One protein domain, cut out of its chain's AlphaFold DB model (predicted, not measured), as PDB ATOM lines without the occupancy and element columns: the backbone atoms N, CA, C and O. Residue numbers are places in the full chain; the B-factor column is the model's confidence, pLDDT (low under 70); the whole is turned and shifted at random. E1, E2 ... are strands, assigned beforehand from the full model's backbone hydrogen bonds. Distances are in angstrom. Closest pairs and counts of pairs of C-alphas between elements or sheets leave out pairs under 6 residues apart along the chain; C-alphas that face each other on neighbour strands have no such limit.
ATOM      1  N   LEU A  15      23.287  49.242  33.933       74.44
ATOM      2  CA  LEU A  15      23.379  49.908  32.636       74.44
ATOM      3  C   LEU A  15      23.712  51.385  32.872       74.44
ATOM      4  O   LEU A  15      22.985  52.087  33.571       74.44
ATOM      5  N   ILE A  16      24.793  51.850  32.262       77.75
ATOM      6  CA  ILE A  16      25.143  53.263  32.200       77.75
ATOM      7  C   ILE A  16      24.485  53.823  30.942       77.75
ATOM      8  O   ILE A  16      24.749  53.330  29.840       77.75
ATOM      9  N   GLU A  17      23.631  54.836  31.104       71.38
ATOM     10  CA  GLU A  17      23.058  55.545  29.959       71.38
ATOM     11  C   GLU A  17      24.192  56.094  29.080       71.38
ATOM     12  O   GLU A  17      25.136  56.693  29.607       71.38
ATOM     13  N   PRO A  18      24.161  55.854  27.758       59.91
ATOM     14  CA  PRO A  18      25.187  56.386  26.880       59.91
ATOM     15  C   PRO A  18      25.130  57.916  26.900       59.91
ATOM     16  O   PRO A  18      24.045  58.494  26.806       59.91
ATOM     17  N   ASP A  19      26.294  58.568  26.961       56.09
ATOM     18  CA  ASP A  19      26.399  59.998  26.669       56.09
ATOM     19  C   ASP A  19      25.873  60.192  25.242       56.09
ATOM     20  O   ASP A  19      26.425  59.666  24.273       56.09
ATOM     21  N   SER A  20      24.714  60.830  25.119       46.00
ATOM     22  CA  SER A  20      23.908  60.809  23.906       46.00
ATOM     23  C   SER A  20      24.577  61.571  22.758       46.00
ATOM     24  O   SER A  20      24.306  62.753  22.562       46.00
ATOM     25  N   GLU A  21      25.384  60.887  21.948       45.28
ATOM     26  CA  GLU A  21      25.712  61.312  20.586       45.28
ATOM     27  C   GLU A  21      25.397  60.186  19.597       45.28
ATOM     28  O   GLU A  21      26.184  59.269  19.354       45.28
ATOM     29  N   ILE A  22      24.203  60.262  19.003       45.72
ATOM     30  CA  ILE A  22      23.795  59.403  17.889       45.72
ATOM     31  C   ILE A  22      24.652  59.782  16.677       45.72
ATOM     32  O   ILE A  22      24.336  60.711  15.936       45.72
ATOM     33  N   SER A  23      25.752  59.065  16.462       48.22
ATOM     34  CA  SER A  23      26.552  59.218  15.247       48.22
ATOM     35  C   SER A  23      25.952  58.375  14.120       48.22
ATOM     36  O   SER A  23      26.119  57.153  14.056       48.22
ATOM     37  N   LEU A  24      25.232  59.042  13.216       46.25
ATOM     38  CA  LEU A  24      24.751  58.464  11.962       46.25
ATOM     39  C   LEU A  24      25.924  58.358  10.980       46.25
ATOM     40  O   LEU A  24      26.263  59.319  10.295       46.25
ATOM     41  N   PHE A  25      26.560  57.191  10.900       44.69
ATOM     42  CA  PHE A  25      27.519  56.912   9.831       44.69
ATOM     43  C   PHE A  25      26.786  56.270   8.651       44.69
ATOM     44  O   PHE A  25      26.401  55.103   8.713       44.69
ATOM     45  N   SER A  26      26.628  57.010   7.550       40.47
ATOM     46  CA  SER A  26      26.264  56.410   6.266       40.47
ATOM     47  C   SER A  26      27.501  55.722   5.682       40.47
ATOM     48  O   SER A  26      28.346  56.365   5.057       40.47
ATOM     49  N   LEU A  27      27.647  54.417   5.898       43.38
ATOM     50  CA  LEU A  27      28.602  53.627   5.125       43.38
ATOM     51  C   LEU A  27      27.969  53.366   3.756       43.38
ATOM     52  O   LEU A  27      27.112  52.498   3.614       43.38
ATOM     53  N   SER A  28      28.343  54.172   2.762       40.00
ATOM     54  CA  SER A  28      27.976  53.929   1.371       40.00
ATOM     55  C   SER A  28      28.740  52.706   0.872       40.00
ATOM     56  O   SER A  28      29.916  52.824   0.531       40.00
ATOM     57  N   ASP A  29      28.086  51.549   0.828       40.62
ATOM     58  CA  ASP A  29      28.561  50.422   0.031       40.62
ATOM     59  C   ASP A  29      27.592  50.206  -1.130       40.62
ATOM     60  O   ASP A  29      26.372  50.137  -0.961       40.62
ATOM     61  N   SER A  30      28.141  50.251  -2.338       47.06
ATOM     62  CA  SER A  30      27.370  50.282  -3.571       47.06
ATOM     63  C   SER A  30      26.792  48.911  -3.915       47.06
ATOM     64  O   SER A  30      27.465  47.896  -3.755       47.06
ATOM     65  N   ALA A  31      25.616  48.963  -4.545       43.56
ATOM     66  CA  ALA A  31      24.890  47.911  -5.259       43.56
ATOM     67  C   ALA A  31      23.918  47.053  -4.421       43.56
ATOM     68  O   ALA A  31      24.231  45.968  -3.944       43.56
ATOM     69  N   ASN A  32      22.665  47.528  -4.398       43.00
ATOM     70  CA  ASN A  32      21.437  46.752  -4.193       43.00
ATOM     71  C   ASN A  32      21.254  46.033  -2.849       43.00
ATOM     72  O   ASN A  32      21.009  44.832  -2.803       43.00
ATOM     73  N   ASP A  33      21.181  46.799  -1.767       42.19
ATOM     74  CA  ASP A  33      20.065  46.674  -0.827       42.19
ATOM     75  C   ASP A  33      19.953  47.976  -0.028       42.19
ATOM     76  O   ASP A  33      20.914  48.723   0.127       42.19
ATOM     77  N   SER A  34      18.763  48.242   0.474       46.03
ATOM     78  CA  SER A  34      18.355  49.328   1.370       46.03
ATOM     79  C   SER A  34      19.103  49.385   2.729       46.03
ATOM     80  O   SER A  34      18.488  49.533   3.780       46.03
ATOM     81  N   GLU A  35      20.435  49.262   2.754       51.38
ATOM     82  CA  GLU A  35      21.280  49.313   3.963       51.38
ATOM     83  C   GLU A  35      21.816  50.727   4.283       51.38
ATOM     84  O   GLU A  35      22.790  50.872   5.015       51.38
ATOM     85  N   SER A  36      21.164  51.791   3.796       51.41
ATOM     86  CA  SER A  36      21.520  53.188   4.115       51.41
ATOM     87  C   SER A  36      21.085  53.648   5.517       51.41
ATOM     88  O   SER A  36      21.364  54.777   5.904       51.41
ATOM     89  N   ASN A  37      20.404  52.788   6.282       66.75
ATOM     90  CA  ASN A  37      19.807  53.104   7.580       66.75
ATOM     91  C   ASN A  37      20.526  52.360   8.717       66.75
ATOM     92  O   ASN A  37      19.952  51.453   9.329       66.75
ATOM     93  N   LEU A  38      21.784  52.718   8.983       73.12
ATOM     94  CA  LEU A  38      22.542  52.212  10.128       73.12
ATOM     95  C   LEU A  38      22.759  53.315  11.160       73.12
ATOM     96  O   LEU A  38      23.034  54.463  10.814       73.12
ATOM     97  N   VAL A  39      22.677  52.942  12.430       82.06
ATOM     98  CA  VAL A  39      23.007  53.811  13.558       82.06
ATOM     99  C   VAL A  39      24.141  53.187  14.358       82.06
ATOM    100  O   VAL A  39      24.195  51.965  14.521       82.06
ATOM    101  N   SER A  40      25.083  54.019  14.805       84.44
ATOM    102  CA  SER A  40      26.106  53.600  15.762       84.44
ATOM    103  C   SER A  40      25.592  53.816  17.173       84.44
ATOM    104  O   SER A  40      25.125  54.903  17.496       84.44
ATOM    105  N   ASN A  41      25.719  52.787  17.999       86.12
ATOM    106  CA  ASN A  41      25.297  52.807  19.388       86.12
ATOM    107  C   ASN A  41      26.435  52.370  20.310       86.12
ATOM    108  O   ASN A  41      27.386  51.694  19.899       86.12
ATOM    109  N   GLU A  42      26.274  52.720  21.580       88.25
ATOM    110  CA  GLU A  42      27.078  52.243  22.695       88.25
ATOM    111  C   GLU A  42      26.150  51.614  23.740       88.25
ATOM    112  O   GLU A  42      25.090  52.158  24.042       88.25
ATOM    113  N   ALA A  43      26.573  50.487  24.313       84.25
ATOM    114  CA  ALA A  43      26.000  49.966  25.549       84.25
ATOM    115  C   ALA A  43      27.118  49.783  26.575       84.25
ATOM    116  O   ALA A  43      28.122  49.113  26.301       84.25
ATOM    117  N   SER A  44      26.935  50.361  27.757       85.88
ATOM    118  CA  SER A  44      27.933  50.415  28.822       85.88
ATOM    119  C   SER A  44      27.354  49.830  30.101       85.88
ATOM    120  O   SER A  44      26.281  50.239  30.522       85.88
ATOM    121  N   TYR A  45      28.063  48.897  30.733       78.56
ATOM    122  CA  TYR A  45      27.667  48.341  32.028       78.56
ATOM    123  C   TYR A  45      28.766  48.550  33.065       78.56
ATOM    124  O   TYR A  45      29.936  48.261  32.790       78.56
ATOM    125  N   GLU A  46      28.380  49.014  34.254       79.94
ATOM    126  CA  GLU A  46      29.232  49.040  35.442       79.94
ATOM    127  C   GLU A  46      28.931  47.835  36.336       79.94
ATOM    128  O   GLU A  46      27.785  47.552  36.670       79.94
ATOM    129  N   PHE A  47      29.976  47.138  36.771       77.81
ATOM    130  CA  PHE A  47      29.886  46.017  37.697       77.81
ATOM    131  C   PHE A  47      30.625  46.371  38.981       77.81
ATOM    132  O   PHE A  47      31.842  46.600  38.968       77.81
ATOM    133  N   SER A  48      29.894  46.377  40.094       77.44
ATOM    134  CA  SER A  48      30.472  46.480  41.432       77.44
ATOM    135  C   SER A  48      30.852  45.089  41.930       77.44
ATOM    136  O   SER A  48      30.010  44.209  42.077       77.44
ATOM    137  N   ILE A  49      32.145  44.882  42.171       74.25
ATOM    138  CA  ILE A  49      32.692  43.602  42.619       74.25
ATOM    139  C   ILE A  49      32.852  43.659  44.130       74.25
ATOM    140  O   ILE A  49      33.710  44.387  44.635       74.25
ATOM    141  N   MET A  50      32.063  42.873  44.851       74.50
ATOM    142  CA  MET A  50      32.164  42.770  46.307       74.50
ATOM    143  C   MET A  50      33.431  42.015  46.707       74.50
ATOM    144  O   MET A  50      33.944  41.187  45.947       74.50
ATOM    145  N   ALA A  51      33.975  42.327  47.880       66.94
ATOM    146  CA  ALA A  51      35.035  41.512  48.449       66.94
ATOM    147  C   ALA A  51      34.508  40.089  48.723       66.94
ATOM    148  O   ALA A  51      33.376  39.893  49.165       66.94
ATOM    149  N   ALA A  52      35.317  39.077  48.396       61.91
ATOM    150  CA  ALA A  52      34.987  37.704  48.747       61.91
ATOM    151  C   ALA A  52      35.136  37.524  50.264       61.91
ATOM    152  O   ALA A  52      36.181  37.836  50.847       61.91
ATOM    153  N   ASP A  53      34.068  37.019  50.869       54.06
ATOM    154  CA  ASP A  53      33.835  36.987  52.303       54.06
ATOM    155  C   ASP A  53      34.901  36.174  53.082       54.06
ATOM    156  O   ASP A  53      35.323  35.080  52.700       54.06
ATOM    157  N   THR A  54      35.337  36.710  54.220       51.94
ATOM    158  CA  THR A  54      36.342  36.156  55.137       51.94
ATOM    159  C   THR A  54      35.770  35.134  56.121       51.94
ATOM    160  O   THR A  54      34.785  35.432  56.775       51.94
ATOM    161  N   ASN A  65      30.026  43.725  52.882       53.41
ATOM    162  CA  ASN A  65      29.353  44.460  51.803       53.41
ATOM    163  C   ASN A  65      30.182  45.658  51.264       53.41
ATOM    164  O   ASN A  65      29.633  46.681  50.859       53.41
ATOM    165  N   SER A  66      31.512  45.564  51.264       66.88
ATOM    166  CA  SER A  66      32.432  46.538  50.701       66.88
ATOM    167  C   SER A  66      32.747  46.206  49.239       66.88
ATOM    168  O   SER A  66      33.132  45.090  48.883       66.88
ATOM    169  N   VAL A  67      32.578  47.200  48.363       73.12
ATOM    170  CA  VAL A  67      32.966  47.095  46.953       73.12
ATOM    171  C   VAL A  67      34.491  47.088  46.876       73.12
ATOM    172  O   VAL A  67      35.153  48.069  47.207       73.12
ATOM    173  N   SER A  68      35.053  45.979  46.409       78.19
ATOM    174  CA  SER A  68      36.492  45.792  46.236       78.19
ATOM    175  C   SER A  68      37.016  46.441  44.956       78.19
ATOM    176  O   SER A  68      38.131  46.974  44.916       78.19
ATOM    177  N   ALA A  69      36.204  46.434  43.899       78.38
ATOM    178  CA  ALA A  69      36.555  47.022  42.624       78.38
ATOM    179  C   ALA A  69      35.337  47.317  41.750       78.38
ATOM    180  O   ALA A  69      34.261  46.762  41.956       78.38
ATOM    181  N   LYS A  70      35.544  48.162  40.742       82.12
ATOM    182  CA  LYS A  70      34.568  48.474  39.701       82.12
ATOM    183  C   LYS A  70      35.117  48.117  38.331       82.12
ATOM    184  O   LYS A  70      36.286  48.379  38.040       82.12
ATOM    185  N   VAL A  71      34.266  47.547  37.492       83.56
ATOM    186  CA  VAL A  71      34.559  47.249  36.088       83.56
ATOM    187  C   VAL A  71      33.539  47.961  35.231       83.56
ATOM    188  O   VAL A  71      32.349  47.834  35.481       83.56
ATOM    189  N   ILE A  72      34.003  48.641  34.193       86.94
ATOM    190  CA  ILE A  72      33.145  49.136  33.124       86.94
ATOM    191  C   ILE A  72      33.461  48.316  31.880       86.94
ATOM    192  O   ILE A  72      34.620  48.250  31.464       86.94
ATOM    193  N   LEU A  73      32.439  47.696  31.296       88.50
ATOM    194  CA  LEU A  73      32.534  47.001  30.016       88.50
ATOM    195  C   LEU A  73      31.594  47.671  29.020       88.50
ATOM    196  O   LEU A  73      30.380  47.696  29.223       88.50
ATOM    197  N   LYS A  74      32.167  48.183  27.936       91.25
ATOM    198  CA  LYS A  74      31.460  48.896  26.879       91.25
ATOM    199  C   LYS A  74      31.547  48.142  25.563       91.25
ATOM    200  O   LYS A  74      32.622  47.682  25.166       91.25
ATOM    201  N   ILE A  75      30.432  48.079  24.854       91.38
ATOM    202  CA  ILE A  75      30.378  47.620  23.470       91.38
ATOM    203  C   ILE A  75      29.919  48.767  22.580       91.38
ATOM    204  O   ILE A  75      28.986  49.490  22.915       91.38
ATOM    205  N   HIS A  76      30.564  48.901  21.429       90.88
ATOM    206  CA  HIS A  76      30.117  49.762  20.347       90.88
ATOM    207  C   HIS A  76      29.707  48.871  19.185       90.88
ATOM    208  O   HIS A  76      30.417  47.921  18.832       90.88
ATOM    209  N   TYR A  77      28.563  49.169  18.592       90.06
ATOM    210  CA  TYR A  77      28.001  48.370  17.516       90.06
ATOM    211  C   TYR A  77      27.243  49.258  16.542       90.06
ATOM    212  O   TYR A  77      26.766  50.334  16.892       90.06
ATOM    213  N   THR A  78      27.133  48.795  15.304       89.31
ATOM    214  CA  THR A  78      26.207  49.389  14.336       89.31
ATOM    215  C   THR A  78      25.005  48.482  14.190       89.31
ATOM    216  O   THR A  78      25.190  47.269  14.037       89.31
ATOM    217  N   GLU A  79      23.805  49.050  14.184       86.88
ATOM    218  CA  GLU A  79      22.564  48.312  13.959       86.88
ATOM    219  C   GLU A  79      21.671  48.955  12.896       86.88
ATOM    220  O   GLU A  79      21.828  50.127  12.555       86.88
ATOM    221  N   THR A  80      20.730  48.177  12.365       84.44
ATOM    222  CA  THR A  80      19.705  48.657  11.430       84.44
ATOM    223  C   THR A  80      18.626  49.485  12.137       84.44
ATOM    224  O   THR A  80      18.042  49.036  13.120       84.44
ATOM    225  N   ILE A  81      18.311  50.670  11.598       75.56
ATOM    226  CA  ILE A  81      17.278  51.577  12.145       75.56
ATOM    227  C   ILE A  81      15.864  51.048  11.859       75.56
ATOM    228  O   ILE A  81      14.958  51.178  12.678       75.56
ATOM    229  N   THR A  82      15.655  50.448  10.684       69.62
ATOM    230  CA  THR A  82      14.337  50.003  10.208       69.62
ATOM    231  C   THR A  82      14.373  48.559   9.719       69.62
ATOM    232  O   THR A  82      15.331  48.147   9.063       69.62
ATOM    233  N   GLY A  83      13.300  47.803   9.966       75.00
ATOM    234  CA  GLY A  83      13.168  46.408   9.538       75.00
ATOM    235  C   GLY A  83      13.732  45.408  10.553       75.00
ATOM    236  O   GLY A  83      13.650  45.620  11.760       75.00
ATOM    237  N   ILE A  84      14.271  44.283  10.072       78.00
ATOM    238  CA  ILE A  84      14.856  43.247  10.939       78.00
ATOM    239  C   ILE A  84      16.113  43.809  11.610       78.00
ATOM    240  O   ILE A  84      17.025  44.263  10.912       78.00
ATOM    241  N   LYS A  85      16.183  43.720  12.945       83.12
ATOM    242  CA  LYS A  85      17.372  44.093  13.720       83.12
ATOM    243  C   LYS A  85      18.562  43.232  13.311       83.12
ATOM    244  O   LYS A  85      18.573  42.018  13.543       83.12
ATOM    245  N   LYS A  86      19.560  43.873  12.709       87.00
ATOM    246  CA  LYS A  86      20.878  43.297  12.457       87.00
ATOM    247  C   LYS A  86      21.914  44.154  13.152       87.00
ATOM    248  O   LYS A  86      21.840  45.371  13.032       87.00
ATOM    249  N   ALA A  87      22.887  43.531  13.802       89.69
ATOM    250  CA  ALA A  87      23.967  44.243  14.465       89.69
ATOM    251  C   ALA A  87      25.329  43.633  14.132       89.69
ATOM    252  O   ALA A  87      25.445  42.443  13.837       89.69
ATOM    253  N   VAL A  88      26.365  44.464  14.187       90.44
ATOM    254  CA  VAL A  88      27.764  44.030  14.162       90.44
ATOM    255  C   VAL A  88      28.537  44.802  15.220       90.44
ATOM    256  O   VAL A  88      28.424  46.024  15.323       90.44
ATOM    257  N   LEU A  89      29.308  44.075  16.026       93.31
ATOM    258  CA  LEU A  89      30.181  44.663  17.034       93.31
ATOM    259  C   LEU A  89      31.354  45.350  16.336       93.31
ATOM    260  O   LEU A  89      32.069  44.686  15.588       93.31
ATOM    261  N   THR A  90      31.589  46.637  16.592       92.06
ATOM    262  CA  THR A  90      32.652  47.431  15.947       92.06
ATOM    263  C   THR A  90      33.838  47.684  16.872       92.06
ATOM    264  O   THR A  90      34.992  47.703  16.425       92.06
ATOM    265  N   GLN A  91      33.581  47.830  18.171       93.12
ATOM    266  CA  GLN A  91      34.613  48.043  19.178       93.12
ATOM    267  C   GLN A  91      34.157  47.523  20.541       93.12
ATOM    268  O   GLN A  91      32.976  47.551  20.873       93.12
ATOM    269  N   VAL A  92      35.113  47.077  21.349       92.00
ATOM    270  CA  VAL A  92      34.914  46.804  22.773       92.00
ATOM    271  C   VAL A  92      35.901  47.644  23.550       92.00
ATOM    272  O   VAL A  92      37.094  47.634  23.244       92.00
ATOM    273  N   SER A  93      35.406  48.374  24.537       90.44
ATOM    274  CA  SER A  93      36.239  49.158  25.436       90.44
ATOM    275  C   SER A  93      35.868  48.875  26.885       90.44
ATOM    276  O   SER A  93      34.855  48.243  27.185       90.44
ATOM    277  N   GLY A  94      36.734  49.260  27.807       86.31
ATOM    278  CA  GLY A  94      36.472  49.041  29.212       86.31
ATOM    279  C   GLY A  94      37.593  49.543  30.088       86.31
ATOM    280  O   GLY A  94      38.700  49.840  29.633       86.31
ATOM    281  N   SER A  95      37.289  49.614  31.370       85.06
ATOM    282  CA  SER A  95      38.222  50.067  32.388       85.06
ATOM    283  C   SER A  95      37.965  49.324  33.680       85.06
ATOM    284  O   SER A  95      36.828  48.956  33.984       85.06
ATOM    285  N   TYR A  96      39.009  49.171  34.477       83.38
ATOM    286  CA  TYR A  96      38.892  48.669  35.832       83.38
ATOM    287  C   TYR A  96      39.442  49.685  36.817       83.38
ATOM    288  O   TYR A  96      40.522  50.249  36.637       83.38
ATOM    289  N   LYS A  97      38.717  49.851  37.919       83.00
ATOM    290  CA  LYS A  97      39.131  50.673  39.043       83.00
ATOM    291  C   LYS A  97      39.133  49.840  40.309       83.00
ATOM    292  O   LYS A  97      38.094  49.383  40.783       83.00
ATOM    293  N   ARG A  98      40.312  49.699  40.901       82.06
ATOM    294  CA  ARG A  98      40.456  49.129  42.237       82.06
ATOM    295  C   ARG A  98      39.954  50.123  43.286       82.06
ATOM    296  O   ARG A  98      40.385  51.275  43.271       82.06
ATOM    297  N   ILE A  99      39.085  49.665  44.184       82.81
ATOM    298  CA  ILE A  99      38.574  50.455  45.314       82.81
ATOM    299  C   ILE A  99      39.282  50.030  46.608       82.81
ATOM    300  O   ILE A  99      39.804  50.885  47.317       82.81
ATOM    301  N   ASP A 100      39.408  48.721  46.864       79.81
ATOM    302  CA  ASP A 100      40.229  48.182  47.956       79.81
ATOM    303  C   ASP A 100      41.690  47.993  47.485       79.81
ATOM    304  O   ASP A 100      41.955  47.134  46.638       79.81
ATOM    305  N   PRO A 101      42.677  48.734  48.029       78.00
ATOM    306  CA  PRO A 101      44.077  48.644  47.609       78.00
ATOM    307  C   PRO A 101      44.742  47.290  47.906       78.00
ATOM    308  O   PRO A 101      45.800  46.994  47.344       78.00
ATOM    309  N   THR A 102      44.147  46.463  48.768       78.00
ATOM    310  CA  THR A 102      44.646  45.122  49.110       78.00
ATOM    311  C   THR A 102      44.295  44.070  48.058       78.00
ATOM    312  O   THR A 102      44.902  42.995  48.034       78.00
ATOM    313  N   VAL A 103      43.362  44.392  47.160       79.38
ATOM    314  CA  VAL A 103      42.947  43.523  46.064       79.38
ATOM    315  C   VAL A 103      43.878  43.671  44.858       79.38
ATOM    316  O   VAL A 103      44.421  44.743  44.567       79.38
ATOM    317  N   ARG A 104      44.109  42.565  44.154       79.88
ATOM    318  CA  ARG A 104      44.931  42.486  42.946       79.88
ATOM    319  C   ARG A 104      44.167  41.748  41.862       79.88
ATOM    320  O   ARG A 104      43.534  40.735  42.138       79.88
ATOM    321  N   ILE A 105      44.270  42.226  40.627       79.88
ATOM    322  CA  ILE A 105      43.899  41.418  39.467       79.88
ATOM    323  C   ILE A 105      45.134  40.659  39.015       79.88
ATOM    324  O   ILE A 105      46.163  41.263  38.718       79.88
ATOM    325  N   ASN A 106      44.997  39.343  38.930       79.38
ATOM    326  CA  ASN A 106      46.061  38.439  38.503       79.38
ATOM    327  C   ASN A 106      45.966  38.108  37.011       79.38
ATOM    328  O   ASN A 106      46.947  37.690  36.408       79.38
ATOM    329  N   GLY A 107      44.791  38.297  36.412       81.06
ATOM    330  CA  GLY A 107      44.583  38.106  34.985       81.06
ATOM    331  C   GLY A 107      43.167  38.465  34.570       81.06
ATOM    332  O   GLY A 107      42.240  38.429  35.380       81.06
ATOM    333  N   ALA A 108      43.017  38.807  33.298       85.62
ATOM    334  CA  ALA A 108      41.734  39.114  32.700       85.62
ATOM    335  C   ALA A 108      41.666  38.537  31.282       85.62
ATOM    336  O   ALA A 108      42.626  38.638  30.516       85.62
ATOM    337  N   ILE A 109      40.535  37.924  30.941       90.06
ATOM    338  CA  ILE A 109      40.281  37.322  29.631       90.06
ATOM    339  C   ILE A 109      39.029  37.964  29.059       90.06
ATOM    340  O   ILE A 109      37.926  37.746  29.554       90.06
ATOM    341  N   LEU A 110      39.195  38.736  27.995       91.38
ATOM    342  CA  LEU A 110      38.095  39.334  27.262       91.38
ATOM    343  C   LEU A 110      37.775  38.474  26.040       91.38
ATOM    344  O   LEU A 110      38.638  38.262  25.192       91.38
ATOM    345  N   THR A 111      36.534  38.021  25.916       93.38
ATOM    346  CA  THR A 111      36.014  37.367  24.711       93.38
ATOM    347  C   THR A 111      34.872  38.187  24.147       93.38
ATOM    348  O   THR A 111      33.882  38.412  24.830       93.38
ATOM    349  N   TYR A 112      34.984  38.606  22.894       93.94
ATOM    350  CA  TYR A 112      33.969  39.417  22.233       93.94
ATOM    351  C   TYR A 112      33.658  38.898  20.842       93.94
ATOM    352  O   TYR A 112      34.484  38.234  20.205       93.94
ATOM    353  N   GLY A 113      32.446  39.174  20.376       94.06
ATOM    354  CA  GLY A 113      31.986  38.571  19.145       94.06
ATOM    355  C   GLY A 113      30.577  38.922  18.718       94.06
ATOM    356  O   GLY A 113      29.834  39.646  19.379       94.06
ATOM    357  N   SER A 114      30.227  38.341  17.581       91.25
ATOM    358  CA  SER A 114      28.881  38.284  17.040       91.25
ATOM    359  C   SER A 114      28.634  36.857  16.558       91.25
ATOM    360  O   SER A 114      29.483  36.265  15.889       91.25
ATOM    361  N   THR A 115      27.504  36.276  16.931       90.69
ATOM    362  CA  THR A 115      27.072  34.955  16.469       90.69
ATOM    363  C   THR A 115      25.607  35.021  16.092       90.69
ATOM    364  O   THR A 115      24.863  35.771  16.711       90.69
ATOM    365  N   GLY A 116      25.179  34.289  15.074       89.81
ATOM    366  CA  GLY A 116      23.785  34.314  14.642       89.81
ATOM    367  C   GLY A 116      23.618  34.052  13.155       89.81
ATOM    368  O   GLY A 116      24.608  33.989  12.418       89.81
ATOM    369  N   PRO A 117      22.369  33.908  12.696       85.62
ATOM    370  CA  PRO A 117      22.084  33.822  11.278       85.62
ATOM    371  C   PRO A 117      22.261  35.190  10.608       85.62
ATOM    372  O   PRO A 117      22.267  36.248  11.246       85.62
ATOM    373  N   THR A 118      22.411  35.158   9.288       82.81
ATOM    374  CA  THR A 118      22.486  36.359   8.451       82.81
ATOM    375  C   THR A 118      21.251  36.436   7.556       82.81
ATOM    376  O   THR A 118      20.576  35.435   7.328       82.81
ATOM    377  N   ARG A 119      20.943  37.618   7.003       71.62
ATOM    378  CA  ARG A 119      19.782  37.763   6.100       71.62
ATOM    379  C   ARG A 119      19.915  36.907   4.835       71.62
ATOM    380  O   ARG A 119      18.915  36.393   4.350       71.62
ATOM    381  N   SER A 120      21.122  36.808   4.283       67.19
ATOM    382  CA  SER A 120      21.387  36.136   3.008       67.19
ATOM    383  C   SER A 120      21.696  34.647   3.156       67.19
ATOM    384  O   SER A 120      21.637  33.922   2.167       67.19
ATOM    385  N   ASN A 121      22.015  34.177   4.366       65.31
ATOM    386  CA  ASN A 121      22.318  32.779   4.631       65.31
ATOM    387  C   ASN A 121      21.811  32.367   6.029       65.31
ATOM    388  O   ASN A 121      22.279  32.936   7.024       65.31
ATOM    389  N   PRO A 122      20.902  31.375   6.131       64.75
ATOM    390  CA  PRO A 122      20.441  30.846   7.414       64.75
ATOM    391  C   PRO A 122      21.539  30.096   8.184       64.75
ATOM    392  O   PRO A 122      21.341  29.769   9.354       64.75
ATOM    393  N   ALA A 123      22.692  29.817   7.564       74.56
ATOM    394  CA  ALA A 123      23.840  29.274   8.271       74.56
ATOM    395  C   ALA A 123      24.299  30.245   9.369       74.56
ATOM    396  O   ALA A 123      24.542  31.430   9.128       74.56
ATOM    397  N   TYR A 124      24.429  29.711  10.579       83.75
ATOM    398  CA  TYR A 124      24.967  30.435  11.718       83.75
ATOM    399  C   TYR A 124      26.410  30.839  11.438       83.75
ATOM    400  O   TYR A 124      27.253  29.994  11.136       83.75
ATOM    401  N   ILE A 125      26.701  32.126  11.580       88.62
ATOM    402  CA  ILE A 125      28.073  32.615  11.575       88.62
ATOM    403  C   ILE A 125      28.544  32.848  13.002       88.62
ATOM    404  O   ILE A 125      27.754  33.125  13.903       88.62
ATOM    405  N   THR A 126      29.854  32.773  13.210       90.88
ATOM    406  CA  THR A 126      30.486  33.173  14.464       90.88
ATOM    407  C   THR A 126      31.742  33.969  14.149       90.88
ATOM    408  O   THR A 126      32.679  33.467  13.535       90.88
ATOM    409  N   GLN A 127      31.766  35.216  14.600       92.38
ATOM    410  CA  GLN A 127      32.932  36.089  14.596       92.38
ATOM    411  C   GLN A 127      33.326  36.303  16.050       92.38
ATOM    412  O   GLN A 127      32.581  36.916  16.808       92.38
ATOM    413  N   ARG A 128      34.462  35.749  16.473       94.31
ATOM    414  CA  ARG A 128      34.894  35.783  17.875       94.31
ATOM    415  C   ARG A 128      36.376  36.091  17.964       94.31
ATOM    416  O   ARG A 128      37.171  35.572  17.185       94.31
ATOM    417  N   ARG A 129      36.747  36.901  18.950       94.00
ATOM    418  CA  ARG A 129      38.135  37.099  19.368       94.00
ATOM    419  C   ARG A 129      38.237  36.971  20.880       94.00
ATOM    420  O   ARG A 129      37.321  37.360  21.603       94.00
ATOM    421  N   THR A 130      39.375  36.459  21.332       93.62
ATOM    422  CA  THR A 130      39.731  36.364  22.746       93.62
ATOM    423  C   THR A 130      41.065  37.065  22.959       93.62
ATOM    424  O   THR A 130      41.980  36.914  22.151       93.62
ATOM    425  N   GLN A 131      41.155  37.868  24.013       89.12
ATOM    426  CA  GLN A 131      42.332  38.647  24.378       89.12
ATOM    427  C   GLN A 131      42.631  38.435  25.859       89.12
ATOM    428  O   GLN A 131      41.735  38.548  26.698       89.12
ATOM    429  N   THR A 132      43.894  38.177  26.184       85.88
ATOM    430  CA  THR A 132      44.386  38.337  27.555       85.88
ATOM    431  C   THR A 132      44.668  39.816  27.759       85.88
ATOM    432  O   THR A 132      45.465  40.398  27.024       85.88
ATOM    433  N   VAL A 133      43.990  40.438  28.718       78.75
ATOM    434  CA  VAL A 133      44.034  41.891  28.906       78.75
ATOM    435  C   VAL A 133      44.689  42.249  30.232       78.75
ATOM    436  O   VAL A 133      44.576  41.528  31.224       78.75
ATOM    437  N   VAL A 134      45.376  43.391  30.249       64.06
ATOM    438  CA  VAL A 134      45.805  44.042  31.489       64.06
ATOM    439  C   VAL A 134      44.697  45.028  31.860       64.06
ATOM    440  O   VAL A 134      44.318  45.852  31.031       64.06
ATOM    441  N   PRO A 135      44.131  44.949  33.069       61.56
ATOM    442  CA  PRO A 135      42.820  45.524  33.364       61.56
ATOM    443  C   PRO A 135      42.774  47.056  33.434       61.56
ATOM    444  O   PRO A 135      41.690  47.592  33.601       61.56
ATOM    445  N   SER A 136      43.886  47.787  33.306       67.81
ATOM    446  CA  SER A 136      43.883  49.246  33.492       67.81
ATOM    447  C   SER A 136      42.918  49.958  32.537       67.81
ATOM    448  O   SER A 136      41.995  50.613  33.007       67.81
ATOM    449  N   ASN A 137      43.090  49.786  31.226       76.69
ATOM    450  CA  ASN A 137      42.176  50.261  30.188       76.69
ATOM    451  C   ASN A 137      42.289  49.342  28.972       76.69
ATOM    452  O   ASN A 137      43.399  49.026  28.539       76.69
ATOM    453  N   LEU A 138      41.156  48.938  28.405       85.38
ATOM    454  CA  LEU A 138      41.109  48.136  27.189       85.38
ATOM    455  C   LEU A 138      40.309  48.858  26.107       85.38
ATOM    456  O   LEU A 138      39.294  49.496  26.384       85.38
ATOM    457  N   SER A 139      40.780  48.758  24.869       90.25
ATOM    458  CA  SER A 139      40.078  49.257  23.689       90.25
ATOM    459  C   SER A 139      40.510  48.454  22.468       90.25
ATOM    460  O   SER A 139      41.675  48.478  22.073       90.25
ATOM    461  N   TYR A 140      39.572  47.706  21.892       91.06
ATOM    462  CA  TYR A 140      39.810  46.818  20.764       91.06
ATOM    463  C   TYR A 140      38.780  47.061  19.671       91.06
ATOM    464  O   TYR A 140      37.590  46.805  19.854       91.06
ATOM    465  N   ARG A 141      39.250  47.493  18.498       91.62
ATOM    466  CA  ARG A 141      38.453  47.458  17.269       91.62
ATOM    467  C   ARG A 141      38.325  46.014  16.793       91.62
ATOM    468  O   ARG A 141      39.313  45.280  16.744       91.62
ATOM    469  N   THR A 142      37.111  45.602  16.449       90.12
ATOM    470  CA  THR A 142      36.820  44.203  16.099       90.12
ATOM    471  C   THR A 142      37.155  43.872  14.648       90.12
ATOM    472  O   THR A 142      37.582  42.753  14.359       90.12
ATOM    473  N   PHE A 143      36.967  44.847  13.750       88.88
ATOM    474  CA  PHE A 143      37.006  44.683  12.293       88.88
ATOM    475  C   PHE A 143      36.057  43.590  11.767       88.88
ATOM    476  O   PHE A 143      36.301  43.007  10.713       88.88
ATOM    477  N   PHE A 144      34.982  43.285  12.501       89.38
ATOM    478  CA  PHE A 144      33.938  42.394  12.004       89.38
ATOM    479  C   PHE A 144      33.120  43.105  10.927       89.38
ATOM    480  O   PHE A 144      32.780  44.277  11.060       89.38
ATOM    481  N   ASN A 145      32.819  42.384   9.854       84.06
ATOM    482  CA  ASN A 145      32.144  42.904   8.667       84.06
ATOM    483  C   ASN A 145      30.766  42.274   8.426       84.06
ATOM    484  O   ASN A 145      30.044  42.724   7.538       84.06
ATOM    485  N   THR A 146      30.379  41.260   9.206       87.56
ATOM    486  CA  THR A 146      29.125  40.538   8.985       87.56
ATOM    487  C   THR A 146      28.117  40.899  10.061       87.56
ATOM    488  O   THR A 146      28.381  40.779  11.255       87.56
ATOM    489  N   LYS A 147      26.936  41.345   9.632       87.81
ATOM    490  CA  LYS A 147      25.825  41.664  10.530       87.81
ATOM    491  C   LYS A 147      25.044  40.389  10.849       87.81
ATOM    492  O   LYS A 147      24.649  39.671   9.928       87.81
ATOM    493  N   VAL A 148      24.790  40.138  12.130       89.56
ATOM    494  CA  VAL A 148      23.961  39.014  12.599       89.56
ATOM    495  C   VAL A 148      22.574  39.500  12.981       89.56
ATOM    496  O   VAL A 148      22.414  40.639  13.424       89.56
ATOM    497  N   THR A 149      21.561  38.654  12.802       87.50
ATOM    498  CA  THR A 149      20.180  38.972  13.178       87.50
ATOM    499  C   THR A 149      19.870  38.504  14.594       87.50
ATOM    500  O   THR A 149      20.253  37.403  14.978       87.50
ATOM    501  N   GLN A 150      19.096  39.294  15.345       83.00
ATOM    502  CA  GLN A 150      18.531  38.840  16.626       83.00
ATOM    503  C   GLN A 150      17.571  37.653  16.419       83.00
ATOM    504  O   GLN A 150      17.556  36.693  17.192       83.00
ATOM    505  N   LEU A 151      16.771  37.704  15.346       78.38
ATOM    506  CA  LEU A 151      15.872  36.614  14.966       78.38
ATOM    507  C   LEU A 151      16.687  35.338  14.719       78.38
ATOM    508  O   LEU A 151      17.635  35.358  13.939       78.38
ATOM    509  N   GLY A 152      16.314  34.246  15.389       76.38
ATOM    510  CA  GLY A 152      17.048  32.979  15.339       76.38
ATOM    511  C   GLY A 152      18.135  32.814  16.408       76.38
ATOM    512  O   GLY A 152      18.927  31.880  16.298       76.38
ATOM    513  N   GLY A 153      18.176  33.676  17.433       81.06
ATOM    514  CA  GLY A 153      19.037  33.518  18.617       81.06
ATOM    515  C   GLY A 153      20.436  34.125  18.482       81.06
ATOM    516  O   GLY A 153      21.357  33.696  19.175       81.06
ATOM    517  N   GLY A 154      20.615  35.078  17.565       85.06
ATOM    518  CA  GLY A 154      21.898  35.753  17.416       85.06
ATOM    519  C   GLY A 154      22.239  36.609  18.634       85.06
ATOM    520  O   GLY A 154      21.353  37.203  19.236       85.06
ATOM    521  N   ALA A 155      23.529  36.693  18.950       89.50
ATOM    522  CA  ALA A 155      24.077  37.443  20.069       89.50
ATOM    523  C   ALA A 155      25.258  38.307  19.618       89.50
ATOM    524  O   ALA A 155      26.108  37.876  18.828       89.50
ATOM    525  N   VAL A 156      25.331  39.529  20.143       91.25
ATOM    526  CA  VAL A 156      26.404  40.500  19.880       91.25
ATOM    527  C   VAL A 156      26.861  41.065  21.210       91.25
ATOM    528  O   VAL A 156      26.041  41.587  21.957       91.25
ATOM    529  N   GLY A 157      28.154  40.983  21.520       92.94
ATOM    530  CA  GLY A 157      28.617  41.473  22.810       92.94
ATOM    531  C   GLY A 157      30.027  41.073  23.199       92.94
ATOM    532  O   GLY A 157      30.853  40.660  22.377       92.94
ATOM    533  N   ALA A 158      30.287  41.209  24.493       91.38
ATOM    534  CA  ALA A 158      31.557  40.925  25.127       91.38
ATOM    535  C   ALA A 158      31.360  40.286  26.505       91.38
ATOM    536  O   ALA A 158      30.457  40.628  27.260       91.38
ATOM    537  N   ASN A 159      32.268  39.378  26.846       89.56
ATOM    538  CA  ASN A 159      32.374  38.729  28.141       89.56
ATOM    539  C   ASN A 159      33.785  38.952  28.675       89.56
ATOM    540  O   ASN A 159      34.761  38.707  27.964       89.56
ATOM    541  N   LEU A 160      33.900  39.389  29.922       86.56
ATOM    542  CA  LEU A 160      35.167  39.608  30.599       86.56
ATOM    543  C   LEU A 160      35.254  38.684  31.815       86.56
ATOM    544  O   LEU A 160      34.485  38.801  32.766       86.56
ATOM    545  N   GLY A 161      36.206  37.759  31.764       85.75
ATOM    546  CA  GLY A 161      36.628  36.952  32.899       85.75
ATOM    547  C   GLY A 161      37.726  37.668  33.679       85.75
ATOM    548  O   GLY A 161      38.679  38.155  33.073       85.75
ATOM    549  N   LEU A 162      37.624  37.718  35.003       81.62
ATOM    550  CA  LEU A 162      38.594  38.361  35.891       81.62
ATOM    551  C   LEU A 162      39.026  37.390  36.977       81.62
ATOM    552  O   LEU A 162      38.180  36.836  37.663       81.62
ATOM    553  N   ASN A 163      40.331  37.244  37.179       82.38
ATOM    554  CA  ASN A 163      40.885  36.518  38.315       82.38
ATOM    555  C   ASN A 163      41.440  37.522  39.317       82.38
ATOM    556  O   ASN A 163      42.366  38.279  39.010       82.38
ATOM    557  N   ILE A 164      40.882  37.514  40.519       79.25
ATOM    558  CA  ILE A 164      41.133  38.503  41.561       79.25
ATOM    559  C   ILE A 164      41.714  37.793  42.784       79.25
ATOM    560  O   ILE A 164      41.372  36.647  43.058       79.25
ATOM    561  N   SER A 165      42.622  38.442  43.512       80.75
ATOM    562  CA  SER A 165      43.128  37.952  44.795       80.75
ATOM    563  C   SER A 165      43.243  39.053  45.838       80.75
ATOM    564  O   SER A 165      43.350  40.239  45.521       80.75
ATOM    565  N   ARG A 166      43.254  38.641  47.107       78.06
ATOM    566  CA  ARG A 166      43.495  39.498  48.270       78.06
ATOM    567  C   ARG A 166      44.521  38.827  49.181       78.06
ATOM    568  O   ARG A 166      44.216  37.855  49.873       78.06
ATOM    569  N   GLY A 167      45.749  39.342  49.187       71.81
ATOM    570  CA  GLY A 167      46.874  38.699  49.878       71.81
ATOM    571  C   GLY A 167      47.291  37.369  49.231       71.81
ATOM    572  O   GLY A 167      47.128  37.186  48.029       71.81
ATOM    573  N   THR A 168      47.860  36.454  50.020       67.44
ATOM    574  CA  THR A 168      48.455  35.190  49.535       67.44
ATOM    575  C   THR A 168      47.520  33.980  49.580       67.44
ATOM    576  O   THR A 168      47.862  32.946  49.020       67.44
ATOM    577  N   GLY A 169      46.362  34.084  50.239       64.94
ATOM    578  CA  GLY A 169      45.489  32.933  50.509       64.94
ATOM    579  C   GLY A 169      44.052  33.062  50.013       64.94
ATOM    580  O   GLY A 169      43.231  32.220  50.352       64.94
ATOM    581  N   ARG A 170      43.708  34.126  49.275       72.31
ATOM    582  CA  ARG A 170      42.331  34.370  48.817       72.31
ATOM    583  C   ARG A 170      42.325  34.758  47.354       72.31
ATOM    584  O   ARG A 170      42.944  35.758  46.992       72.31
ATOM    585  N   SER A 171      41.600  34.000  46.544       75.69
ATOM    586  CA  SER A 171      41.387  34.282  45.128       75.69
ATOM    587  C   SER A 171      39.985  33.891  44.704       75.69
ATOM    588  O   SER A 171      39.448  32.909  45.205       75.69
ATOM    589  N   TRP A 172      39.421  34.641  43.767       75.50
ATOM    590  CA  TRP A 172      38.127  34.352  43.163       75.50
ATOM    591  C   TRP A 172      38.132  34.744  41.686       75.50
ATOM    592  O   TRP A 172      38.948  35.564  41.247       75.50
ATOM    593  N   SER A 173      37.216  34.153  40.925       77.31
ATOM    594  CA  SER A 173      37.022  34.452  39.509       77.31
ATOM    595  C   SER A 173      35.651  35.070  39.291       77.31
ATOM    596  O   SER A 173      34.662  34.626  39.862       77.31
ATOM    597  N   LEU A 174      35.594  36.087  38.441       75.50
ATOM    598  CA  LEU A 174      34.364  36.736  38.013       75.50
ATOM    599  C   LEU A 174      34.175  36.560  36.515       75.50
ATOM    600  O   LEU A 174      35.150  36.586  35.764       75.50
ATOM    601  N   LYS A 175      32.921  36.480  36.079       81.00
ATOM    602  CA  LYS A 175      32.537  36.632  34.676       81.00
ATOM    603  C   LYS A 175      31.495  37.737  34.601       81.00
ATOM    604  O   LYS A 175      30.461  37.642  35.251       81.00
ATOM    605  N   VAL A 176      31.783  38.777  33.829       81.50
ATOM    606  CA  VAL A 176      30.838  39.861  33.541       81.50
ATOM    607  C   VAL A 176      30.545  39.892  32.051       81.50
ATOM    608  O   VAL A 176      31.430  39.623  31.233       81.50
ATOM    609  N   SER A 177      29.308  40.215  31.696       85.12
ATOM    610  CA  SER A 177      28.811  40.122  30.325       85.12
ATOM    611  C   SER A 177      28.083  41.399  29.935       85.12
ATOM    612  O   SER A 177      27.279  41.915  30.703       85.12
ATOM    613  N   ASN A 178      28.349  41.880  28.725       85.81
ATOM    614  CA  ASN A 178      27.611  42.956  28.078       85.81
ATOM    615  C   ASN A 178      27.217  42.462  26.683       85.81
ATOM    616  O   ASN A 178      28.052  42.418  25.775       85.81
ATOM    617  N   ASN A 179      25.964  42.024  26.557       85.50
ATOM    618  CA  ASN A 179      25.407  41.443  25.342       85.50
ATOM    619  C   ASN A 179      24.138  42.206  24.954       85.50
ATOM    620  O   ASN A 179      23.310  42.510  25.808       85.50
ATOM    621  N   LEU A 180      24.000  42.496  23.665       81.88
ATOM    622  CA  LEU A 180      22.878  43.235  23.094       81.88
ATOM    623  C   LEU A 180      21.620  42.363  22.935       81.88
ATOM    624  O   LEU A 180      20.507  42.846  23.136       81.88
TER     625      LEU A 180
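What this domain is: This is residues 15 to 54 and 65 to 180 of the 181 residues of an uncharacterized protein of Marinilactibacillus psychrotolerans 42ea (UniProt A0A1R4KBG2). The domain is an elongated sandwich: two twisted sheets of four strands each lie face to face, their strands running nearly along one another, at 16 degrees from sheet to sheet. Before E1, residues 15 to 37 make a long loop with no named element, which starts beside E1, swings away from it and passes beyond one end of the sandwich near Ala 31. The printed part has 156 residues with no named helix and eight strands, E1 to E8 in order along the chain, and its class is all strand. One sheet has the order E1, E2, E3, E6 and the other E5, E4, E7, E8, both antiparallel throughout. The whole is only just compact, close to loose, with a radius of gyration of the C-alphas of 18.0 A, and its C-alphas span 61 by 33 by 23 A.

Where its parts are: After residues 15 to 37, E1 takes residues 38 to 50, beginning at C-alpha 38 at (22.542, 52.212, 10.128) and measuring 38.6 A from first to last C-alpha. Beyond the cut, E2 takes residues 67 to 80, 37.9 A long, and E3 residues 86 to 98, 36.1 A long. E4, residues 103 to 116, begins at C-alpha 103 at (42.947, 43.523, 46.064) and is 37.9 A long. E3 bends by 56 degrees at residue 90, and E4 bends by 61 degrees at residue 106. E5 is residues 125 to 133, 25.3 A long, and E6 is residues 137 to 141, 13.7 A long. E7 is residues 155 to 166, 34.3 A long. E8, residues 171 to 179, is 26.4 A long and ends at C-alpha 179 at (25.407, 41.443, 25.342).

How they stand to each other: E1 is an edge strand, and residues 15 to 16 pair antiparallel with residues 44 to 45 of it. E1 and E2 are antiparallel neighbours at 166 degrees between their directions, with N 43 and O 75 3.0 A apart. E2 and E3 form a hairpin at 163 degrees, with N 74 and O 93 2.8 A apart. E3 and E6 are antiparallel at 166 degrees, with N 92 and O 140 2.9 A apart, and E6 is the other edge strand. In the second sheet, E4 and E5 form a hairpin at 167 degrees, with N 112 and O 129 2.9 A apart. E4 and E7 are antiparallel at 168 degrees, with N 111 and O 159 2.8 A apart. E7 and E8 form a hairpin at 162 degrees, with N 160 and O 176 2.8 A apart; E5 and E8 are the edge strands here. The two sheets make a sandwich, two sheets face to face: the facing parts are 9.8 A centre to centre, with their best planes 14 degrees apart. Between the sheets, the closest C-alphas of E3 and E7 are those of Leu 89 and Val 156, 6.3 A apart. Those of E1 and E8 are Tyr 45 and Asn 178, 6.7 A apart. E5 and E6 meet only through their link. E1 and E5 are apart, as are E6 and E8.

The domain as a whole: The C-alphas of Ala 31 and Thr 54 are the two farthest apart, at 62.6 A. Residues 55 to 64 are not printed, and C-alphas 54 and 65 are 11.4 A apart across this cut, which lies between E1 and E2. The chain changes sheet at the links E3 to E4 and E5 to E6, both tight, and E6 to E7, a long link of 13 residues. In that link residues 148 to 149 pair antiparallel with residues 86 to 87 of E3. The mean pLDDT of the printed part is 77.5; 35 residues are under 70, among them residues 18 to 37, 51 to 54 and 65 to 66.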